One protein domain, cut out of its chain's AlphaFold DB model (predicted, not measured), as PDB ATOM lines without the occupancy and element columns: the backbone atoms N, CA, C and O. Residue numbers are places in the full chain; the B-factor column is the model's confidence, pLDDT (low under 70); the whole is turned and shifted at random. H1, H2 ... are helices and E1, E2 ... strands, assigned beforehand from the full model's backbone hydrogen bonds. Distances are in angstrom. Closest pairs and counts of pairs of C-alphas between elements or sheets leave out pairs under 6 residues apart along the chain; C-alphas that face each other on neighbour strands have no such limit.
ATOM      1  N   GLN A 429      72.205 108.570 162.562       94.81
ATOM      2  CA  GLN A 429      73.001 107.755 163.486       94.81
ATOM      3  C   GLN A 429      72.820 106.259 163.222       94.81
ATOM      4  O   GLN A 429      73.797 105.536 163.067       94.81
ATOM      5  N   THR A 430      71.574 105.788 163.092       95.38
ATOM      6  CA  THR A 430      71.287 104.380 162.763       95.38
ATOM      7  C   THR A 430      71.976 103.960 161.466       95.38
ATOM      8  O   THR A 430      72.547 102.876 161.401       95.38
ATOM      9  N   VAL A 431      71.970 104.828 160.451       96.00
ATOM     10  CA  VAL A 431      72.645 104.557 159.176       96.00
ATOM     11  C   VAL A 431      74.168 104.515 159.344       96.00
ATOM     12  O   VAL A 431      74.803 103.663 158.733       96.00
ATOM     13  N   CYS A 432      74.763 105.345 160.211       95.44
ATOM     14  CA  CYS A 432      76.202 105.289 160.517       95.44
ATOM     15  C   CYS A 432      76.617 103.910 161.057       95.44
ATOM     16  O   CYS A 432      77.592 103.329 160.584       95.44
ATOM     17  N   TYR A 433      75.845 103.342 161.988       95.50
ATOM     18  CA  TYR A 433      76.123 102.000 162.513       95.50
ATOM     19  C   TYR A 433      75.921 100.896 161.459       95.50
ATOM     20  O   TYR A 433      76.678  99.927 161.440       95.50
ATOM     21  N   GLU A 434      74.962 101.042 160.537       95.56
ATOM     22  CA  GLU A 434      74.804 100.108 159.408       95.56
ATOM     23  C   GLU A 434      75.981 100.175 158.425       95.56
ATOM     24  O   GLU A 434      76.419  99.144 157.910       95.56
ATOM     25  N   ILE A 435      76.523 101.375 158.193       94.31
ATOM     26  CA  ILE A 435      77.742 101.572 157.403       94.31
ATOM     27  C   ILE A 435      78.918 100.854 158.075       94.31
ATOM     28  O   ILE A 435      79.655 100.149 157.387       94.31
ATOM     29  N   LEU A 436      79.070 100.969 159.401       94.06
ATOM     30  CA  LEU A 436      80.106 100.263 160.165       94.06
ATOM     31  C   LEU A 436      79.970  98.737 160.069       94.06
ATOM     32  O   LEU A 436      80.959  98.038 159.835       94.06
ATOM     33  N   GLU A 437      78.761  98.192 160.221       92.69
ATOM     34  CA  GLU A 437      78.540  96.752 160.063       92.69
ATOM     35  C   GLU A 437      78.890  96.264 158.652       92.69
ATOM     36  O   GLU A 437      79.515  95.208 158.490       92.69
ATOM     37  N   GLU A 438      78.530  97.034 157.625       90.94
ATOM     38  CA  GLU A 438      78.851  96.673 156.250       90.94
ATOM     39  C   GLU A 438      80.353  96.836 155.965       90.94
ATOM     40  O   GLU A 438      80.936  95.967 155.319       90.94
ATOM     41  N   ALA A 439      81.024  97.841 156.533       89.88
ATOM     42  CA  ALA A 439      82.481  97.981 156.478       89.88
ATOM     43  C   ALA A 439      83.199  96.768 157.095       89.88
ATOM     44  O   ALA A 439      84.076  96.164 156.467       89.88
ATOM     45  N   ARG A 440      82.743  96.312 158.271       89.62
ATOM     46  CA  ARG A 440      83.224  95.076 158.914       89.62
ATOM     47  C   ARG A 440      83.015  93.848 158.035       89.62
ATOM     48  O   ARG A 440      83.881  92.973 157.990       89.62
ATOM     49  N   ARG A 441      81.886  93.745 157.328       88.19
ATOM     50  CA  ARG A 441      81.642  92.651 156.374       88.19
ATOM     51  C   ARG A 441      82.584  92.743 155.170       88.19
ATOM     52  O   ARG A 441      83.099  91.713 154.735       88.19
ATOM     53  N   LEU A 442      82.801  93.945 154.641       85.38
ATOM     54  CA  LEU A 442      83.601  94.187 153.443       85.38
ATOM     55  C   LEU A 442      85.088  93.914 153.671       85.38
ATOM     56  O   LEU A 442      85.682  93.249 152.821       85.38
ATOM     57  N   SER A 443      85.632  94.283 154.834       83.62
ATOM     58  CA  SER A 443      87.030  94.010 155.219       83.62
ATOM     59  C   SER A 443      87.425  92.529 155.128       83.62
ATOM     60  O   SER A 443      88.573  92.202 154.863       83.62
ATOM     61  N   LYS A 444      86.467  91.604 155.277       81.75
ATOM     62  CA  LYS A 444      86.707  90.153 155.163       81.75
ATOM     63  C   LYS A 444      86.779  89.641 153.724       81.75
ATOM     64  O   LYS A 444      87.078  88.470 153.517       81.75
ATOM     65  N   SER A 445      86.375  90.456 152.752       72.94
ATOM     66  CA  SER A 445      86.134  90.028 151.368       72.94
ATOM     67  C   SER A 445      86.930  90.799 150.323       72.94
ATOM     68  O   SER A 445      86.907  90.410 149.156       72.94
ATOM     69  N   VAL A 446      87.584  91.891 150.715       68.12
ATOM     70  CA  VAL A 446      88.359  92.738 149.813       68.12
ATOM     71  C   VAL A 446      89.799  92.770 150.311       68.12
ATOM     72  O   VAL A 446      90.091  93.416 151.311       68.12
ATOM     73  N   ASP A 447      90.678  92.060 149.609       60.72
ATOM     74  CA  ASP A 447      92.121  92.150 149.811       60.72
ATOM     75  C   ASP A 447      92.673  93.311 148.959       60.72
ATOM     76  O   ASP A 447      92.312  93.444 147.788       60.72
ATOM     77  N   ASP A 448      93.562  94.125 149.539       63.28
ATOM     78  CA  ASP A 448      94.376  95.150 148.850       63.28
ATOM     79  C   ASP A 448      93.647  96.453 148.418       63.28
ATOM     80  O   ASP A 448      93.791  96.942 147.295       63.28
ATOM     81  N   VAL A 449      92.868  97.059 149.327       65.12
ATOM     82  CA  VAL A 449      92.206  98.364 149.107       65.12
ATOM     83  C   VAL A 449      93.178  99.525 149.339       65.12
ATOM     84  O   VAL A 449      93.685  99.698 150.445       65.12
ATOM     85  N   ARG A 450      93.411 100.366 148.320       66.50
ATOM     86  CA  ARG A 450      94.253 101.574 148.455       66.50
ATOM     87  C   ARG A 450      93.471 102.817 148.858       66.50
ATOM     88  O   ARG A 450      94.019 103.674 149.546       66.50
ATOM     89  N   GLN A 451      92.229 102.932 148.397       77.38
ATOM     90  CA  GLN A 451      91.361 104.066 148.696       77.38
ATOM     91  C   GLN A 451      89.896 103.627 148.671       77.38
ATOM     92  O   GLN A 451      89.437 103.009 147.704       77.38
ATOM     93  N   THR A 452      89.166 103.978 149.729       86.44
ATOM     94  CA  THR A 452      87.727 103.742 149.843       86.44
ATOM     95  C   THR A 452      87.004 105.077 149.744       86.44
ATOM     96  O   THR A 452      87.354 106.029 150.430       86.44
ATOM     97  N   THR A 453      85.975 105.162 148.909       90.62
ATOM     98  CA  THR A 453      85.062 106.308 148.870       90.62
ATOM     99  C   THR A 453      83.696 105.861 149.366       90.62
ATOM    100  O   THR A 453      83.136 104.888 148.859       90.62
ATOM    101  N   LEU A 454      83.150 106.579 150.342       93.62
ATOM    102  CA  LEU A 454      81.822 106.349 150.893       93.62
ATOM    103  C   LEU A 454      80.887 107.467 150.435       93.62
ATOM    104  O   LEU A 454      81.004 108.614 150.862       93.62
ATOM    105  N   ARG A 455      79.931 107.133 149.566       95.50
ATOM    106  CA  ARG A 455      78.907 108.067 149.092       95.50
ATOM    107  C   ARG A 455      77.626 107.895 149.905       95.50
ATOM    108  O   ARG A 455      77.018 106.826 149.876       95.50
ATOM    109  N   VAL A 456      77.211 108.950 150.604       96.50
ATOM    110  CA  VAL A 456      76.080 108.956 151.556       96.50
ATOM    111  C   VAL A 456      75.254 110.234 151.431       96.50
ATOM    112  O   VAL A 456      75.702 111.217 150.845       96.50
ATOM    113  N   HIS A 457      74.061 110.265 152.027       96.69
ATOM    114  CA  HIS A 457      73.311 111.515 152.180       96.69
ATOM    115  C   HIS A 457      74.086 112.527 153.060       96.69
ATOM    116  O   HIS A 457      74.742 112.108 154.019       96.69
ATOM    117  N   PRO A 458      74.013 113.854 152.810       96.19
ATOM    118  CA  PRO A 458      74.783 114.846 153.567       96.19
ATOM    119  C   PRO A 458      74.529 114.838 155.075       96.19
ATOM    120  O   PRO A 458      75.454 115.096 155.838       96.19
ATOM    121  N   ASP A 459      73.315 114.499 155.518       95.06
ATOM    122  CA  ASP A 459      73.008 114.399 156.953       95.06
ATOM    123  C   ASP A 459      73.750 113.234 157.625       95.06
ATOM    124  O   ASP A 459      74.176 113.352 158.771       95.06
ATOM    125  N   VAL A 460      73.967 112.133 156.896       95.88
ATOM    126  CA  VAL A 460      74.768 110.990 157.360       95.88
ATOM    127  C   VAL A 460      76.255 111.337 157.323       95.88
ATOM    128  O   VAL A 460      76.960 111.062 158.286       95.88
ATOM    129  N   ALA A 461      76.730 112.015 156.270       94.69
ATOM    130  CA  ALA A 461      78.111 112.510 156.213       94.69
ATOM    131  C   ALA A 461      78.422 113.458 157.378       94.69
ATOM    132  O   ALA A 461      79.479 113.370 157.997       94.69
ATOM    133  N   LYS A 462      77.492 114.364 157.697       95.31
ATOM    134  CA  LYS A 462      77.621 115.267 158.839       95.31
ATOM    135  C   LYS A 462      77.621 114.497 160.159       95.31
ATOM    136  O   LYS A 462      78.456 114.778 161.011       95.31
ATOM    137  N   ALA A 463      76.727 113.518 160.315       94.44
ATOM    138  CA  ALA A 463      76.688 112.676 161.507       94.44
ATOM    139  C   ALA A 463      78.014 111.924 161.725       94.44
ATOM    140  O   ALA A 463      78.531 111.976 162.835       94.44
ATOM    141  N   LEU A 464      78.595 111.325 160.677       93.81
ATOM    142  CA  LEU A 464      79.897 110.642 160.735       93.81
ATOM    143  C   LEU A 464      81.056 111.581 161.096       93.81
ATOM    144  O   LEU A 464      81.939 111.191 161.845       93.81
ATOM    145  N   ASN A 465      81.063 112.815 160.584       92.19
ATOM    146  CA  ASN A 465      82.148 113.769 160.843       92.19
ATOM    147  C   ASN A 465      82.048 114.471 162.209       92.19
ATOM    148  O   ASN A 465      83.054 114.957 162.722       92.19
ATOM    149  N   GLU A 466      80.843 114.581 162.775       92.06
ATOM    150  CA  GLU A 466      80.600 115.318 164.018       92.06
ATOM    151  C   GLU A 466      80.234 114.376 165.172       92.06
ATOM    152  O   GLU A 466      81.065 114.080 166.028       92.06
ATOM    153  N   ALA A 467      78.975 113.938 165.222       88.69
ATOM    154  CA  ALA A 467      78.401 113.265 166.386       88.69
ATOM    155  C   ALA A 467      78.880 111.815 166.556       88.69
ATOM    156  O   ALA A 467      78.986 111.339 167.680       88.69
ATOM    157  N   GLU A 468      79.169 111.131 165.451       92.81
ATOM    158  CA  GLU A 468      79.543 109.715 165.392       92.81
ATOM    159  C   GLU A 468      80.976 109.542 164.849       92.81
ATOM    160  O   GLU A 468      81.265 108.587 164.133       92.81
ATOM    161  N   SER A 469      81.894 110.457 165.184       90.75
ATOM    162  CA  SER A 469      83.300 110.406 164.734       90.75
ATOM    163  C   SER A 469      84.031 109.131 165.157       90.75
ATOM    164  O   SER A 469      84.827 108.597 164.394       90.75
ATOM    165  N   GLN A 470      83.688 108.572 166.320       92.88
ATOM    166  CA  GLN A 470      84.200 107.271 166.771       92.88
ATOM    167  C   GLN A 470      83.797 106.129 165.826       92.88
ATOM    168  O   GLN A 470      84.579 105.219 165.576       92.88
ATOM    169  N   VAL A 471      82.586 106.188 165.259       92.25
ATOM    170  CA  VAL A 471      82.112 105.195 164.282       92.25
ATOM    171  C   VAL A 471      82.918 105.304 162.989       92.25
ATOM    172  O   VAL A 471      83.222 104.285 162.374       92.25
ATOM    173  N   LEU A 472      83.289 106.524 162.586       91.88
ATOM    174  CA  LEU A 472      84.153 106.748 161.432       91.88
ATOM    175  C   LEU A 472      85.566 106.192 161.656       91.88
ATOM    176  O   LEU A 472      86.064 105.490 160.782       91.88
ATOM    177  N   GLU A 473      86.168 106.433 162.824       92.44
ATOM    178  CA  GLU A 473      87.481 105.873 163.184       92.44
ATOM    179  C   GLU A 473      87.477 104.339 163.080       92.44
ATOM    180  O   GLU A 473      88.348 103.755 162.437       92.44
ATOM    181  N   GLU A 474      86.444 103.674 163.610       92.44
ATOM    182  CA  GLU A 474      86.304 102.221 163.469       92.44
ATOM    183  C   GLU A 474      86.130 101.779 162.006       92.44
ATOM    184  O   GLU A 474      86.689 100.764 161.593       92.44
ATOM    185  N   ILE A 475      85.360 102.512 161.193       90.06
ATOM    186  CA  ILE A 475      85.214 102.210 159.758       90.06
ATOM    187  C   ILE A 475      86.580 102.274 159.057       90.06
ATOM    188  O   ILE A 475      86.888 101.396 158.242       90.06
ATOM    189  N   GLU A 476      87.397 103.276 159.383       89.88
ATOM    190  CA  GLU A 476      88.743 103.449 158.832       89.88
ATOM    191  C   GLU A 476      89.713 102.350 159.290       89.88
ATOM    192  O   GLU A 476      90.540 101.901 158.492       89.88
ATOM    193  N   GLU A 477      89.582 101.833 160.517       88.62
ATOM    194  CA  GLU A 477      90.350 100.664 160.973       88.62
ATOM    195  C   GLU A 477      90.089  99.419 160.107       88.62
ATOM    196  O   GLU A 477      91.002  98.628 159.859       88.62
ATOM    197  N   TYR A 478      88.855  99.241 159.621       86.62
ATOM    198  CA  TYR A 478      88.484  98.086 158.795       86.62
ATOM    199  C   TYR A 478      88.785  98.258 157.302       86.62
ATOM    200  O   TYR A 478      89.080  97.264 156.637       86.62
ATOM    201  N   LEU A 479      88.650  99.470 156.751       84.25
ATOM    202  CA  LEU A 479      88.692  99.721 155.299       84.25
ATOM    203  C   LEU A 479      89.837 100.636 154.836       84.25
ATOM    204  O   LEU A 479      89.950 100.902 153.635       84.25
ATOM    205  N   GLY A 480      90.679 101.115 155.754       84.00
ATOM    206  CA  GLY A 480      91.682 102.141 155.477       84.00
ATOM    207  C   GLY A 480      91.061 103.533 155.339       84.00
ATOM    208  O   GLY A 480      89.930 103.763 155.750       84.00
ATOM    209  N   ASN A 481      91.796 104.478 154.747       86.94
ATOM    210  CA  ASN A 481      91.327 105.857 154.588       86.94
ATOM    211  C   ASN A 481      90.028 105.909 153.754       86.94
ATOM    212  O   ASN A 481      90.001 105.427 152.612       86.94
ATOM    213  N   VAL A 482      88.970 106.481 154.341       88.94
ATOM    214  CA  VAL A 482      87.644 106.592 153.728       88.94
ATOM    215  C   VAL A 482      87.336 108.045 153.380       88.94
ATOM    216  O   VAL A 482      87.114 108.882 154.248       88.94
ATOM    217  N   ASP A 483      87.226 108.335 152.086       91.44
ATOM    218  CA  ASP A 483      86.778 109.639 151.603       91.44
ATOM    219  C   ASP A 483      85.244 109.702 151.576       91.44
ATOM    220  O   ASP A 483      84.585 108.987 150.809       91.44
ATOM    221  N   ILE A 484      84.655 110.540 152.431       93.38
ATOM    222  CA  ILE A 484      83.201 110.678 152.553       93.38
ATOM    223  C   ILE A 484      82.697 111.726 151.562       93.38
ATOM    224  O   ILE A 484      82.950 112.922 151.694       93.38
ATOM    225  N   THR A 485      81.873 111.294 150.609       94.00
ATOM    226  CA  THR A 485      81.198 112.178 149.655       94.00
ATOM    227  C   THR A 485      79.713 112.305 149.995       94.00
ATOM    228  O   THR A 485      78.943 111.353 149.859       94.00
ATOM    229  N   GLY A 486      79.290 113.504 150.405       93.62
ATOM    230  CA  GLY A 486      77.881 113.821 150.645       93.62
ATOM    231  C   GLY A 486      77.116 114.106 149.348       93.62
ATOM    232  O   GLY A 486      77.475 115.013 148.601       93.62
ATOM    233  N   ASP A 487      76.026 113.380 149.102       93.75
ATOM    234  CA  ASP A 487      75.205 113.506 147.898       93.75
ATOM    235  C   ASP A 487      73.702 113.514 148.217       93.75
ATOM    236  O   ASP A 487      73.138 112.531 148.694       93.75
ATOM    237  N   LYS A 488      73.028 114.631 147.909       92.62
ATOM    238  CA  LYS A 488      71.583 114.820 148.144       92.62
ATOM    239  C   LYS A 488      70.689 113.916 147.290       92.62
ATOM    240  O   LYS A 488      69.511 113.777 147.592       92.62
ATOM    241  N   SER A 489      71.217 113.338 146.211       91.06
ATOM    242  CA  SER A 489      70.481 112.391 145.365       91.06
ATOM    243  C   SER A 489      70.399 110.986 145.967       91.06
ATOM    244  O   SER A 489      69.623 110.161 145.483       91.06
ATOM    245  N   VAL A 490      71.195 110.703 147.001       91.75
ATOM    246  CA  VAL A 490      71.190 109.423 147.708       91.75
ATOM    247  C   VAL A 490      70.175 109.489 148.843       91.75
ATOM    248  O   VAL A 490      70.170 110.428 149.633       91.75
ATOM    249  N   HIS A 491      69.297 108.491 148.924       92.75
ATOM    250  CA  HIS A 491      68.348 108.372 150.027       92.75
ATOM    251  C   HIS A 491      69.095 108.243 151.367       92.75
ATOM    252  O   HIS A 491      70.130 107.585 151.412       92.75
ATOM    253  N   GLN A 492      68.582 108.805 152.471       93.88
ATOM    254  CA  GLN A 492      69.283 108.772 153.768       93.88
ATOM    255  C   GLN A 492      69.626 107.351 154.231       93.88
ATOM    256  O   GLN A 492      70.681 107.137 154.809       93.88
ATOM    257  N   GLU A 493      68.767 106.375 153.933       92.81
ATOM    258  CA  GLU A 493      68.984 104.954 154.257       92.81
ATOM    259  C   GLU A 493      69.847 104.179 153.241       92.81
ATOM    260  O   GLU A 493      69.937 102.952 153.320       92.81
ATOM    261  N   GLN A 494      70.422 104.856 152.248       92.69
ATOM    262  CA  GLN A 494      71.266 104.251 151.222       92.69
ATOM    263  C   GLN A 494      72.686 104.799 151.309       92.69
ATOM    264  O   GLN A 494      72.909 105.973 151.602       92.69
ATOM    265  N   PHE A 495      73.651 103.932 151.024       94.12
ATOM    266  CA  PHE A 495      75.057 104.295 150.977       94.12
ATOM    267  C   PHE A 495      75.805 103.399 149.995       94.12
ATOM    268  O   PHE A 495      75.523 102.207 149.876       94.12
ATOM    269  N   ASP A 496      76.773 103.972 149.291       92.44
ATOM    270  CA  ASP A 496      77.559 103.263 148.287       92.44
ATOM    271  C   ASP A 496      79.045 103.330 148.663       92.44
ATOM    272  O   ASP A 496      79.611 104.417 148.780       92.44
ATOM    273  N   PHE A 497      79.686 102.170 148.811       89.62
ATOM    274  CA  PHE A 497      81.141 102.058 148.893       89.62
ATOM    275  C   PHE A 497      81.722 101.895 147.489       89.62
ATOM    276  O   PHE A 497      81.284 101.032 146.720       89.62
ATOM    277  N   ALA A 498      82.734 102.684 147.155       86.75
ATOM    278  CA  ALA A 498      83.544 102.517 145.959       86.75
ATOM    279  C   ALA A 498      84.998 102.264 146.361       86.75
ATOM    280  O   ALA A 498      85.576 103.026 147.129       86.75
ATOM    281  N   PHE A 499      85.583 101.197 145.824       83.19
ATOM    282  CA  PHE A 499      86.969 100.810 146.088       83.19
ATOM    283  C   PHE A 499      87.823 101.068 144.847       83.19
ATOM    284  O   PHE A 499      87.421 100.676 143.737       83.19
ATOM    285  N   ILE A 500      88.968 101.730 145.028       67.06
ATOM    286  CA  ILE A 500      89.954 102.006 143.972       67.06
ATOM    287  C   ILE A 500      91.106 101.019 144.047       67.06
ATOM    288  O   ILE A 500      91.724 100.910 145.134       67.06
TER     289      ILE A 500
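This is residues 429 to 500 of the 500 residues of the protein "Rne/Rng family ribonuclease" of Acidobacteria bacterium (UniProt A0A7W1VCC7). A small three-stranded sheet makes a wall, with helices H1, H2 and H3 on one face and no named helix on the other. H1 and H3 run side by side the same way, H1 over the edge strand E3 and H3 beside the strands, while the short H2 lies over the other edge strand E2 and makes a corner with H3. The printed part has 72 residues with three named helices and three named strands, in the order H1 E1 H2 H3 E2 E3; the sheet's order is E2 E1 E3, mixed. The class is mixed, helices and strands, in two layers, helices on one face of a sheet. The whole is compact, with a radius of gyration of the C-alphas of 11.1 A, and spans 30 by 24 by 16 A.

The inner strand E1, residues 452 to 456, is parallel to E2, residues 482 to 486, at 24 degrees; N 454 and O 483 are 2.8 A apart, within hydrogen-bond range. E1 is antiparallel to E3, residues 494 to 499, at 163 degrees, with N 453 and O 498 within hydrogen-bond range at 2.8 A. H1, residues 429 to 443, is over E3 at a height over the sheet of 10.0 A; the closest C-alphas are those of Ile 435 and Phe 495, 7.5 A apart. H2, residues 458 to 465, is over E2 at a height of 7.7 A, and the C-alphas of Pro 458 and Gly 486, their closest, are 4.4 A apart. H3, residues 469 to 479, is on the sheet at a height of 7.2 A, over none of the strands. H1 and H3 touch at a shallow tilt of 17 degrees, the same way, closest at the C-alphas of Leu 436 and Ile 475, 5.5 A. H1 touches H2 with residues 429 to 432 alone, closest at the C-alphas of Gln 429 and Ala 463, 6.5 A. H2 and H3 touch only at the corner, about perpendicular at 87 degrees, with the C-alphas of Leu 464 and Leu 472 closest at 5.8 A. E1, H2, H3 and E2 form a strand-helix-strand unit, two parallel neighbour strands with helices between, whose crossover is right-handed. In H1, H2 and H3 every O i to N i+4 pair is within hydrogen-bond range.

H1 begins at C-alpha 429 (73.001, 107.755, 163.486) and is 21.3 A long from first to last C-alpha. E1 begins at C-alpha 452 (87.727, 103.742, 149.843) and is 12.9 A long. H2 measures 10.4 A, H3 15.2 A and E2 12.5 A. E3, 16.9 A long, ends at C-alpha 499 (86.969, 100.810, 146.088).

The C-alphas farthest apart are those of Asp 447 and Lys 488, 30.6 A. The printed part has no cut and no long link. The mean pLDDT of the printed part is 89.0; residues 446 to 450 and residue 500, the chain's last, are under 70.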